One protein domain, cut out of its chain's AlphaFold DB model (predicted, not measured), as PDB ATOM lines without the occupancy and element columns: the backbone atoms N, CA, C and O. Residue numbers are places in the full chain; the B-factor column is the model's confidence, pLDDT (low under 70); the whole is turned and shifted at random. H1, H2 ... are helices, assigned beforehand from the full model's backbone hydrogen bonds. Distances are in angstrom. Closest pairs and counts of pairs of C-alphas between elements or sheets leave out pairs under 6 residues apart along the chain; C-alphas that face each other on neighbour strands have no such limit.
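This is residues 3 to 93 of the 411 residues of an uncharacterized protein of Candida viswanathii (UniProt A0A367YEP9). An open loop of helices: H1 runs out to a turned end made by H2 and H3, the chain comes back through H4, and H5 stands at the other end, followed by a long tail. The printed part has 91 residues, five named helices, H1 to H5, and no named strand; the class is all helix, with 44 residues in helices, under half. It is only just loose, close to compact, with a radius of gyration of the C-alphas of 14.9 A, spanning 36 by 36 by 25 A.

H1, residues 9 to 19, is 15.3 A long from C-alpha 9 at (257.785, 209.887, 212.862). H2 is residues 22 to 31, 14.2 A; H3 residues 35 to 39; H4 residues 44 to 50. H5, residues 62 to 72, 15.3 A, ends at C-alpha 72 (262.976, 204.570, 199.548).

H1 and H2 are close but not clearly touching, about perpendicular at 86 degrees; their closest C-alphas, of Met 19 and Tyr 25, are 6.4 A apart. H2 and H3 touch, closest at the C-alphas of Phe 29 and Tyr 35, 5.2 A. H4 and H5 touch no helix. Every O i to N i+4 pair is within hydrogen-bond range in H1, H2 and H5, but 0 of 1 in H3 and 1 of 3 in H4, where O i to N i+3 gives 2 of 2 and 3 of 4.

The C-alphas farthest apart, of Arg 31 and Glu 54, are 42.8 A apart. The printed part has no cut. The link H4 to H5 is long, 11 residues. Residues 74 to 79 stand free. Residue 3 and residues 89 to 93 have pLDDT under 70.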
ATOM      1  N   ASN A   3     251.999 196.801 204.284       64.12
ATOM      2  CA  ASN A   3     251.753 196.504 205.710       64.12
ATOM      3  C   ASN A   3     253.002 196.055 206.504       64.12
ATOM      4  O   ASN A   3     252.883 195.690 207.668       64.12
ATOM      5  N   GLN A   4     254.184 196.026 205.879       74.44
ATOM      6  CA  GLN A   4     255.461 195.699 206.528       74.44
ATOM      7  C   GLN A   4     256.392 196.915 206.649       74.44
ATOM      8  O   GLN A   4     257.464 196.799 207.241       74.44
ATOM      9  N   LEU A   5     256.011 198.060 206.075       89.88
ATOM     10  CA  LEU A   5     256.784 199.293 206.154       89.88
ATOM     11  C   LEU A   5     256.298 200.116 207.345       89.88
ATOM     12  O   LEU A   5     255.106 200.378 207.491       89.88
ATOM     13  N   VAL A   6     257.243 200.540 208.176       93.19
ATOM     14  CA  VAL A   6     256.995 201.472 209.275       93.19
ATOM     15  C   VAL A   6     257.676 202.771 208.892       93.19
ATOM     16  O   VAL A   6     258.886 202.785 208.675       93.19
ATOM     17  N   SER A   7     256.893 203.831 208.726       93.19
ATOM     18  CA  SER A   7     257.423 205.145 208.377       93.19
ATOM     19  C   SER A   7     258.079 205.823 209.588       93.19
ATOM     20  O   SER A   7     257.649 205.611 210.724       93.19
ATOM     21  N   PRO A   8     259.090 206.676 209.360       93.50
ATOM     22  CA  PRO A   8     259.588 207.636 210.337       93.50
ATOM     23  C   PRO A   8     258.502 208.541 210.926       93.50
ATOM     24  O   PRO A   8     257.479 208.800 210.288       93.50
ATOM     25  N   LEU A   9     258.746 209.056 212.133       91.31
ATOM     26  CA  LEU A   9     257.785 209.887 212.862       91.31
ATOM     27  C   LEU A   9     257.441 211.186 212.118       91.31
ATOM     28  O   LEU A   9     256.274 211.551 212.034       91.31
ATOM     29  N   ASP A  10     258.427 211.857 211.530       89.50
ATOM     30  CA  ASP A  10     258.245 213.071 210.729       89.50
ATOM     31  C   ASP A  10     257.356 212.825 209.499       89.50
ATOM     32  O   ASP A  10     256.427 213.591 209.235       89.50
ATOM     33  N   VAL A  11     257.559 211.705 208.797       91.94
ATOM     34  CA  VAL A  11     256.704 211.292 207.670       91.94
ATOM     35  C   VAL A  11     255.273 211.017 208.140       91.94
ATOM     36  O   VAL A  11     254.315 211.456 207.500       91.94
ATOM     37  N   ILE A  12     255.115 210.329 209.276       93.88
ATOM     38  CA  ILE A  12     253.813 210.051 209.900       93.88
ATOM     39  C   ILE A  12     253.095 211.361 210.253       93.88
ATOM     40  O   ILE A  12     251.910 211.500 209.953       93.88
ATOM     41  N   MET A  13     253.799 212.332 210.840       92.31
ATOM     42  CA  MET A  13     253.244 213.633 211.228       92.31
ATOM     43  C   MET A  13     252.747 214.430 210.019       92.31
ATOM     44  O   MET A  13     251.626 214.943 210.039       92.31
ATOM     45  N   VAL A  14     253.545 214.505 208.949       92.00
ATOM     46  CA  VAL A  14     253.164 215.201 207.708       92.00
ATOM     47  C   VAL A  14     251.969 214.517 207.045       92.00
ATOM     48  O   VAL A  14     251.023 215.193 206.634       92.00
ATOM     49  N   TRP A  15     251.972 213.182 206.969       93.94
ATOM     50  CA  TRP A  15     250.861 212.429 206.386       93.94
ATOM     51  C   TRP A  15     249.572 212.618 207.194       93.94
ATOM     52  O   TRP A  15     248.540 212.962 206.613       93.94
ATOM     53  N   HIS A  16     249.641 212.486 208.521       94.69
ATOM     54  CA  HIS A  16     248.522 212.743 209.424       94.69
ATOM     55  C   HIS A  16     247.931 214.136 209.184       94.69
ATOM     56  O   HIS A  16     246.758 214.261 208.840       94.69
ATOM     57  N   ALA A  17     248.759 215.181 209.281       92.94
ATOM     58  CA  ALA A  17     248.308 216.562 209.142       92.94
ATOM     59  C   ALA A  17     247.686 216.847 207.762       92.94
ATOM     60  O   ALA A  17     246.732 217.623 207.655       92.94
ATOM     61  N   PHE A  18     248.173 216.193 206.699       93.19
ATOM     62  CA  PHE A  18     247.580 216.344 205.372       93.19
ATOM     63  C   PHE A  18     246.201 215.684 205.259       93.19
ATOM     64  O   PHE A  18     245.292 216.271 204.671       93.19
ATOM     65  N   MET A  19     246.024 214.482 205.821       94.31
ATOM     66  CA  MET A  19     244.740 213.767 205.778       94.31
ATOM     67  C   MET A  19     243.629 214.511 206.514       94.31
ATOM     68  O   MET A  19     242.471 214.426 206.112       94.31
ATOM     69  N   LEU A  20     243.975 215.309 207.525       93.12
ATOM     70  CA  LEU A  20     243.006 216.165 208.206       93.12
ATOM     71  C   LEU A  20     242.429 217.263 207.306       93.12
ATOM     72  O   LEU A  20     241.451 217.883 207.686       93.12
ATOM     73  N   ASN A  21     242.952 217.473 206.093       92.25
ATOM     74  CA  ASN A  21     242.474 218.460 205.122       92.25
ATOM     75  C   ASN A  21     241.821 217.782 203.898       92.25
ATOM     76  O   ASN A  21     242.375 217.835 202.791       92.25
ATOM     77  N   PRO A  22     240.648 217.139 204.058       93.19
ATOM     78  CA  PRO A  22     240.075 216.197 203.097       93.19
ATOM     79  C   PRO A  22     239.886 216.756 201.685       93.19
ATOM     80  O   PRO A  22     240.218 216.079 200.707       93.19
ATOM     81  N   LEU A  23     239.376 217.987 201.541       92.56
ATOM     82  CA  LEU A  23     239.145 218.555 200.208       92.56
ATOM     83  C   LEU A  23     240.456 218.930 199.512       92.56
ATOM     84  O   LEU A  23     240.569 218.809 198.293       92.56
ATOM     85  N   THR A  24     241.453 219.364 200.284       92.19
ATOM     86  CA  THR A  24     242.778 219.703 199.753       92.19
ATOM     87  C   THR A  24     243.550 218.447 199.365       92.19
ATOM     88  O   THR A  24     244.147 218.398 198.291       92.19
ATOM     89  N   TYR A  25     243.469 217.404 200.195       93.69
ATOM     90  CA  TYR A  25     243.997 216.077 199.897       93.69
ATOM     91  C   TYR A  25     243.406 215.548 198.583       93.69
ATOM     92  O   TYR A  25     244.141 215.195 197.659       93.69
ATOM     93  N   TYR A  26     242.077 215.580 198.450       94.06
ATOM     94  CA  TYR A  26     241.397 215.182 197.219       94.06
ATOM     95  C   TYR A  26     241.847 215.997 196.000       94.06
ATOM     96  O   TYR A  26     242.122 215.413 194.952       94.06
ATOM     97  N   ASP A  27     241.943 217.324 196.122       94.06
ATOM     98  CA  ASP A  27     242.359 218.205 195.028       94.06
ATOM     99  C   ASP A  27     243.760 217.865 194.505       94.06
ATOM    100  O   ASP A  27     243.937 217.666 193.301       94.06
ATOM    101  N   VAL A  28     244.735 217.741 195.411       93.31
ATOM    102  CA  VAL A  28     246.132 217.447 195.070       93.31
ATOM    103  C   VAL A  28     246.258 216.096 194.380       93.31
ATOM    104  O   VAL A  28     246.798 216.016 193.275       93.31
ATOM    105  N   PHE A  29     245.740 215.031 194.993       93.81
ATOM    106  CA  PHE A  29     245.900 213.691 194.437       93.81
ATOM    107  C   PHE A  29     245.089 213.503 193.152       93.81
ATOM    108  O   PHE A  29     245.584 212.900 192.200       93.81
ATOM    109  N   THR A  30     243.888 214.075 193.046       93.06
ATOM    110  CA  THR A  30     243.065 213.929 191.834       93.06
ATOM    111  C   THR A  30     243.676 214.657 190.636       93.06
ATOM    112  O   THR A  30     243.763 214.067 189.560       93.06
ATOM    113  N   ARG A  31     244.211 215.877 190.807       91.56
ATOM    114  CA  ARG A  31     244.922 216.594 189.723       91.56
ATOM    115  C   ARG A  31     246.194 215.885 189.250       91.56
ATOM    116  O   ARG A  31     246.698 216.188 188.167       91.56
ATOM    117  N   LYS A  32     246.725 214.954 190.047       88.69
ATOM    118  CA  LYS A  32     247.876 214.104 189.707       88.69
ATOM    119  C   LYS A  32     247.477 212.693 189.265       88.69
ATOM    120  O   LYS A  32     248.354 211.849 189.135       88.69
ATOM    121  N   TYR A  33     246.191 212.439 189.005       91.12
ATOM    122  CA  TYR A  33     245.654 211.122 188.629       91.12
ATOM    123  C   TYR A  33     245.858 210.032 189.698       91.12
ATOM    124  O   TYR A  33     245.862 208.841 189.404       91.12
ATOM    125  N   MET A  34     245.976 210.443 190.959       92.81
ATOM    126  CA  MET A  34     246.198 209.595 192.134       92.81
ATOM    127  C   MET A  34     244.965 209.555 193.053       92.81
ATOM    128  O   MET A  34     245.080 209.352 194.256       92.81
ATOM    129  N   TYR A  35     243.759 209.757 192.511       88.19
ATOM    130  CA  TYR A  35     242.515 209.865 193.292       88.19
ATOM    131  C   TYR A  35     242.229 208.647 194.187       88.19
ATOM    132  O   TYR A  35     241.567 208.786 195.210       88.19
ATOM    133  N   TYR A  36     242.750 207.465 193.844       90.62
ATOM    134  CA  TYR A  36     242.619 206.242 194.642       90.62
ATOM    135  C   TYR A  36     243.262 206.355 196.033       90.62
ATOM    136  O   TYR A  36     242.949 205.540 196.900       90.62
ATOM    137  N   PHE A  37     244.102 207.370 196.275       90.50
ATOM    138  CA  PHE A  37     244.726 207.592 197.577       90.50
ATOM    139  C   PHE A  37     243.735 207.858 198.712       90.50
ATOM    140  O   PHE A  37     244.044 207.558 199.859       90.50
ATOM    141  N   VAL A  38     242.516 208.314 198.406       90.25
ATOM    142  CA  VAL A  38     241.442 208.457 199.408       90.25
ATOM    143  C   VAL A  38     241.044 207.126 200.063       90.25
ATOM    144  O   VAL A  38     240.435 207.126 201.131       90.25
ATOM    145  N   ASN A  39     241.382 205.996 199.433       92.06
ATOM    146  CA  ASN A  39     241.102 204.657 199.947       92.06
ATOM    147  C   ASN A  39     242.221 204.112 200.849       92.06
ATOM    148  O   ASN A  39     242.015 203.086 201.497       92.06
ATOM    149  N   TYR A  40     243.394 204.755 200.903       91.06
ATOM    150  CA  TYR A  40     244.449 204.337 201.825       91.06
ATOM    151  C   TYR A  40     244.171 204.890 203.218       91.06
ATOM    152  O   TYR A  40     244.114 206.098 203.438       91.06
ATOM    153  N   LEU A  41     244.008 203.969 204.162       92.06
ATOM    154  CA  LEU A  41     243.856 204.287 205.574       92.06
ATOM    155  C   LEU A  41     245.185 204.774 206.143       92.06
ATOM    156  O   LEU A  41     246.241 204.226 205.816       92.06
ATOM    157  N   PHE A  42     245.121 205.734 207.060       94.94
ATOM    158  CA  PHE A  42     246.272 206.034 207.897       94.94
ATOM    159  C   PHE A  42     246.632 204.790 208.739       94.94
ATOM    160  O   PHE A  42     245.742 204.184 209.349       94.94
ATOM    161  N   PRO A  43     247.904 204.359 208.797       93.44
ATOM    162  CA  PRO A  43     248.280 203.045 209.310       93.44
ATOM    163  C   PRO A  43     248.392 203.017 210.844       93.44
ATOM    164  O   PRO A  43     249.382 202.531 211.388       93.44
ATOM    165  N   LEU A  44     247.365 203.491 211.565       92.50
ATOM    166  CA  LEU A  44     247.343 203.511 213.039       92.50
ATOM    167  C   LEU A  44     247.655 202.139 213.644       92.50
ATOM    168  O   LEU A  44     248.439 202.043 214.579       92.50
ATOM    169  N   HIS A  45     247.090 201.077 213.062       91.38
ATOM    170  CA  HIS A  45     247.288 199.695 213.506       91.38
ATOM    171  C   HIS A  45     248.741 199.198 213.386       91.38
ATOM    172  O   HIS A  45     249.100 198.240 214.058       91.38
ATOM    173  N   ILE A  46     249.568 199.830 212.548       92.94
ATOM    174  CA  ILE A  46     251.005 199.532 212.424       92.94
ATOM    175  C   ILE A  46     251.800 200.429 213.375       92.94
ATOM    176  O   ILE A  46     252.705 199.959 214.064       92.94
ATOM    177  N   ILE A  47     251.456 201.720 213.416       93.69
ATOM    178  CA  ILE A  47     252.148 202.730 214.224       93.69
ATOM    179  C   ILE A  47     252.057 202.378 215.712       93.69
ATOM    180  O   ILE A  47     253.075 202.384 216.397       93.69
ATOM    181  N   VAL A  48     250.868 202.007 216.196       92.75
ATOM    182  CA  VAL A  48     250.618 201.730 217.621       92.75
ATOM    183  C   VAL A  48     251.466 200.581 218.171       92.75
ATOM    184  O   VAL A  48     251.833 200.601 219.337       92.75
ATOM    185  N   LEU A  49     251.845 199.614 217.329       94.12
ATOM    186  CA  LEU A  49     252.696 198.482 217.725       94.12
ATOM    187  C   LEU A  49     254.133 198.899 218.070       94.12
ATOM    188  O   LEU A  49     254.888 198.102 218.617       94.12
ATOM    189  N   HIS A  50     254.510 200.126 217.716       95.12
ATOM    190  CA  HIS A  50     255.841 200.689 217.904       95.12
ATOM    191  C   HIS A  50     255.832 201.870 218.880       95.12
ATOM    192  O   HIS A  50     256.828 202.582 218.973       95.12
ATOM    193  N   ILE A  51     254.722 202.110 219.582       94.31
ATOM    194  CA  ILE A  51     254.638 203.109 220.647       94.31
ATOM    195  C   ILE A  51     254.709 202.368 221.976       94.31
ATOM    196  O   ILE A  51     253.895 201.491 222.261       94.31
ATOM    197  N   ASP A  52     255.699 202.723 222.781       92.38
ATOM    198  CA  ASP A  52     255.843 202.227 224.141       92.38
ATOM    199  C   ASP A  52     254.684 202.747 225.010       92.38
ATOM    200  O   ASP A  52     254.429 203.948 225.056       92.38
ATOM    201  N   SER A  53     253.940 201.852 225.661       86.69
ATOM    202  CA  SER A  53     252.705 202.217 226.371       86.69
ATOM    203  C   SER A  53     252.930 202.989 227.671       86.69
ATOM    204  O   SER A  53     251.970 203.527 228.211       86.69
ATOM    205  N   GLU A  54     254.162 203.015 228.186       86.12
ATOM    206  CA  GLU A  54     254.509 203.719 229.424       86.12
ATOM    207  C   GLU A  54     255.231 205.034 229.126       86.12
ATOM    208  O   GLU A  54     254.914 206.072 229.699       86.12
ATOM    209  N   THR A  55     256.195 205.001 228.205       90.06
ATOM    210  CA  THR A  55     257.033 206.163 227.867       90.06
ATOM    211  C   THR A  55     256.493 206.981 226.695       90.06
ATOM    212  O   THR A  55     256.970 208.088 226.461       90.06
ATOM    213  N   PHE A  56     255.528 206.447 225.936       87.62
ATOM    214  CA  PHE A  56     255.014 207.007 224.678       87.62
ATOM    215  C   PHE A  56     256.078 207.230 223.592       87.62
ATOM    216  O   PHE A  56     255.820 207.877 222.574       87.62
ATOM    217  N   GLU A  57     257.270 206.658 223.763       91.75
ATOM    218  CA  GLU A  57     258.343 206.741 222.782       91.75
ATOM    219  C   GLU A  57     258.029 205.879 221.554       91.75
ATOM    220  O   GLU A  57     257.688 204.696 221.660       91.75
ATOM    221  N   PHE A  58     258.202 206.458 220.364       93.31
ATOM    222  CA  PHE A  58     258.068 205.742 219.096       93.31
ATOM    223  C   PHE A  58     259.354 204.962 218.776       93.31
ATOM    224  O   PHE A  58     260.332 205.508 218.255       93.31
ATOM    225  N   LYS A  59     259.359 203.666 219.097       94.19
ATOM    226  CA  LYS A  59     260.505 202.754 218.991       94.19
ATOM    227  C   LYS A  59     260.323 201.770 217.842       94.19
ATOM    228  O   LYS A  59     259.625 200.765 217.946       94.19
ATOM    229  N   VAL A  60     261.029 202.025 216.742       94.62
ATOM    230  CA  VAL A  60     261.032 201.138 215.568       94.62
ATOM    231  C   VAL A  60     262.293 200.260 215.556       94.62
ATOM    232  O   VAL A  60     263.395 200.805 215.672       94.62
ATOM    233  N   PRO A  61     262.178 198.925 215.388       94.88
ATOM    234  CA  PRO A  61     263.327 198.034 215.242       94.88
ATOM    235  C   PRO A  61     264.218 198.416 214.058       94.88
ATOM    236  O   PRO A  61     263.725 198.778 212.988       94.88
ATOM    237  N   ASP A  62     265.534 198.265 214.207       94.94
ATOM    238  CA  ASP A  62     266.492 198.643 213.159       94.94
ATOM    239  C   ASP A  62     266.300 197.864 211.854       94.94
ATOM    240  O   ASP A  62     266.563 198.390 210.773       94.94
ATOM    241  N   GLU A  63     265.799 196.631 211.925       94.25
ATOM    242  CA  GLU A  63     265.441 195.861 210.734       94.25
ATOM    243  C   GLU A  63     264.305 196.533 209.942       94.25
ATOM    244  O   GLU A  63     264.398 196.668 208.722       94.25
ATOM    245  N   SER A  64     263.267 197.024 210.627       94.12
ATOM    246  CA  SER A  64     262.156 197.758 210.009       94.12
ATOM    247  C   SER A  64     262.623 199.091 209.423       94.12
ATOM    248  O   SER A  64     262.238 199.433 208.304       94.12
ATOM    249  N   LYS A  65     263.533 199.796 210.114       94.44
ATOM    250  CA  LYS A  65     264.162 201.019 209.585       94.44
ATOM    251  C   LYS A  65     264.918 200.743 208.286       94.44
ATOM    252  O   LYS A  65     264.730 201.454 207.303       94.44
ATOM    253  N   LYS A  66     265.727 199.676 208.250       93.19
ATOM    254  CA  LYS A  66     266.474 199.256 207.051       93.19
ATOM    255  C   LYS A  66     265.543 198.892 205.896       93.19
ATOM    256  O   LYS A  66     265.821 199.288 204.770       93.19
ATOM    257  N   LYS A  67     264.438 198.185 206.164       93.69
ATOM    258  CA  LYS A  67     263.416 197.866 205.149       93.69
ATOM    259  C   LYS A  67     262.798 199.133 204.552       93.69
ATOM    260  O   LYS A  67     262.670 199.219 203.336       93.69
ATOM    261  N   TYR A  68     262.477 200.122 205.386       93.44
ATOM    262  CA  TYR A  68     261.955 201.409 204.924       93.44
ATOM    263  C   TYR A  68     262.969 202.183 204.070       93.44
ATOM    264  O   TYR A  68     262.638 202.609 202.966       93.44
ATOM    265  N   SER A  69     264.220 202.307 204.524       92.44
ATOM    266  CA  SER A  69     265.278 202.971 203.748       92.44
ATOM    267  C   SER A  69     265.581 202.249 202.430       92.44
ATOM    268  O   SER A  69     265.808 202.908 201.419       92.44
ATOM    269  N   ALA A  70     265.555 200.912 202.413       92.56
ATOM    270  CA  ALA A  70     265.734 200.130 201.190       92.56
ATOM    271  C   ALA A  70     264.608 200.390 200.180       92.56
ATOM    272  O   ALA A  70     264.893 200.619 199.009       92.56
ATOM    273  N   PHE A  71     263.355 200.436 200.646       92.38
ATOM    274  CA  PHE A  71     262.204 200.803 199.819       92.38
ATOM    275  C   PHE A  71     262.336 202.221 199.243       92.38
ATOM    276  O   PHE A  71     262.122 202.422 198.051       92.38
ATOM    277  N   LEU A  72     262.742 203.209 200.050       90.06
ATOM    278  CA  LEU A  72     262.976 204.570 199.548       90.06
ATOM    279  C   LEU A  72     264.105 204.638 198.510       90.06
ATOM    280  O   LEU A  72     264.016 205.433 197.573       90.06
ATOM    281  N   GLY A  73     265.124 203.783 198.632       90.94
ATOM    282  CA  GLY A  73     266.229 203.672 197.674       90.94
ATOM    283  C   GLY A  73     265.799 203.320 196.247       90.94
ATOM    284  O   GLY A  73     266.551 203.573 195.308       90.94
ATOM    285  N   GLU A  74     264.580 202.805 196.054       90.12
ATOM    286  CA  GLU A  74     263.993 202.592 194.725       90.12
ATOM    287  C   GLU A  74     263.580 203.910 194.038       90.12
ATOM    288  O   GLU A  74     263.453 203.962 192.812       90.12
ATOM    289  N   PHE A  75     263.389 204.991 194.805       86.50
ATOM    290  CA  PHE A  75     262.839 206.266 194.325       86.50
ATOM    291  C   PHE A  75     263.831 207.431 194.369       86.50
ATOM    292  O   PHE A  75     263.668 208.391 193.611       86.50
ATOM    293  N   THR A  76     264.854 207.362 195.223       85.88
ATOM    294  CA  THR A  76     265.836 208.439 195.405       85.88
ATOM    295  C   THR A  76     267.245 207.901 195.633       85.88
ATOM    296  O   THR A  76     267.454 206.881 196.284       85.88
ATOM    297  N   THR A  77     268.231 208.626 195.104       85.06
ATOM    298  CA  THR A  77     269.663 208.396 195.353       85.06
ATOM    299  C   THR A  77     270.255 209.440 196.304       85.06
ATOM    300  O   THR A  77     271.463 209.452 196.536       85.06
ATOM    301  N   VAL A  78     269.437 210.362 196.825       83.19
ATOM    302  CA  VAL A  78     269.884 211.427 197.724       83.19
ATOM    303  C   VAL A  78     270.083 210.844 199.120       83.19
ATOM    304  O   VAL A  78     269.150 210.357 199.749       83.19
ATOM    305  N   ALA A  79     271.309 210.925 199.641       84.75
ATOM    306  CA  ALA A  79     271.666 210.326 200.929       84.75
ATOM    307  C   ALA A  79     270.865 210.880 202.125       84.75
ATOM    308  O   ALA A  79     270.722 210.192 203.134       84.75
ATOM    309  N   LEU A  80     270.366 212.119 202.031       81.50
ATOM    310  CA  LEU A  80     269.513 212.718 203.061       81.50
ATOM    311  C   LEU A  80     268.133 212.052 203.115       81.50
ATOM    312  O   LEU A  80     267.675 211.746 204.211       81.50
ATOM    313  N   ASP A  81     267.528 211.753 201.965       81.81
ATOM    314  CA  ASP A  81     266.194 211.144 201.875       81.81
ATOM    315  C   ASP A  81     266.157 209.716 202.450       81.81
ATOM    316  O   ASP A  81     265.112 209.229 202.868       81.81
ATOM    317  N   LEU A  82     267.306 209.031 202.481       87.88
ATOM    318  CA  LEU A  82     267.429 207.656 202.980       87.88
ATOM    319  C   LEU A  82     267.572 207.573 204.508       87.88
ATOM    320  O   LEU A  82     267.581 206.467 205.066       87.88
ATOM    321  N   ARG A  83     267.697 208.714 205.200       87.94
ATOM    322  CA  ARG A  83     267.795 208.756 206.663       87.94
ATOM    323  C   ARG A  83     266.433 208.480 207.285       87.94
ATOM    324  O   ARG A  83     265.488 209.227 207.080       87.94
ATOM    325  N   TYR A  84     266.362 207.434 208.106       91.12
ATOM    326  CA  TYR A  84     265.137 207.108 208.838       91.12
ATOM    327  C   TYR A  84     264.825 208.124 209.945       91.12
ATOM    328  O   TYR A  84     263.670 208.413 210.203       91.12
ATOM    329  N   VAL A  85     265.846 208.643 210.631       87.12
ATOM    330  CA  VAL A  85     265.679 209.705 211.631       87.12
ATOM    331  C   VAL A  85     266.409 210.940 211.110       87.12
ATOM    332  O   VAL A  85     267.627 210.861 210.902       87.12
ATOM    333  N   PRO A  86     265.708 212.058 210.857       77.94
ATOM    334  CA  PRO A  86     266.359 213.282 210.420       77.94
ATOM    335  C   PRO A  86     267.197 213.887 211.556       77.94
ATOM    336  O   PRO A  86     266.818 213.846 212.726       77.94
ATOM    337  N   ASP A  87     268.340 214.478 211.205       75.88
ATOM    338  CA  ASP A  87     269.126 215.292 212.137       75.88
ATOM    339  C   ASP A  87     268.541 216.708 212.168       75.88
ATOM    340  O   ASP A  87     268.811 217.521 211.284       75.88
ATOM    341  N   LEU A  88     267.727 216.989 213.185       71.75
ATOM    342  CA  LEU A  88     267.057 218.282 213.353       71.75
ATOM    343  C   LEU A  88     268.000 219.398 213.833       71.75
ATOM    344  O   LEU A  88     267.606 220.561 213.850       71.75
ATOM    345  N   SER A  89     269.245 219.077 214.206       69.75
ATOM    346  CA  SER A  89     270.238 220.081 214.615       69.75
ATOM    347  C   SER A  89     270.894 220.793 213.428       69.75
ATOM    348  O   SER A  89     271.613 221.779 213.611       69.75
ATOM    349  N   ARG A  90     270.665 220.305 212.201       64.25
ATOM    350  CA  ARG A  90     271.304 220.803 210.982       64.25
ATOM    351  C   ARG A  90     270.272 221.065 209.898       64.25
ATOM    352  O   ARG A  90     269.716 220.143 209.312       64.25
ATOM    353  N   PHE A  91     270.093 222.336 209.556       61.09
ATOM    354  CA  PHE A  91     269.405 222.712 208.328       61.09
ATOM    355  C   PHE A  91     270.399 222.646 207.170       61.09
ATOM    356  O   PHE A  91     271.402 223.359 207.157       61.09
ATOM    357  N   TYR A  92     270.141 221.763 206.208       62.22
ATOM    358  CA  TYR A  92     270.945 221.665 204.996       62.22
ATOM    359  C   TYR A  92     270.342 222.563 203.918       62.22
ATOM    360  O   TYR A  92     269.178 222.401 203.552       62.22
ATOM    361  N   GLU A  93     271.137 223.491 203.389       65.44
ATOM    362  CA  GLU A  93     270.762 224.237 202.191       65.44
ATOM    363  C   GLU A  93     270.577 223.249 201.028       65.44
ATOM    364  O   GLU A  93     271.491 222.492 200.689       65.44
TER     365      GLU A  93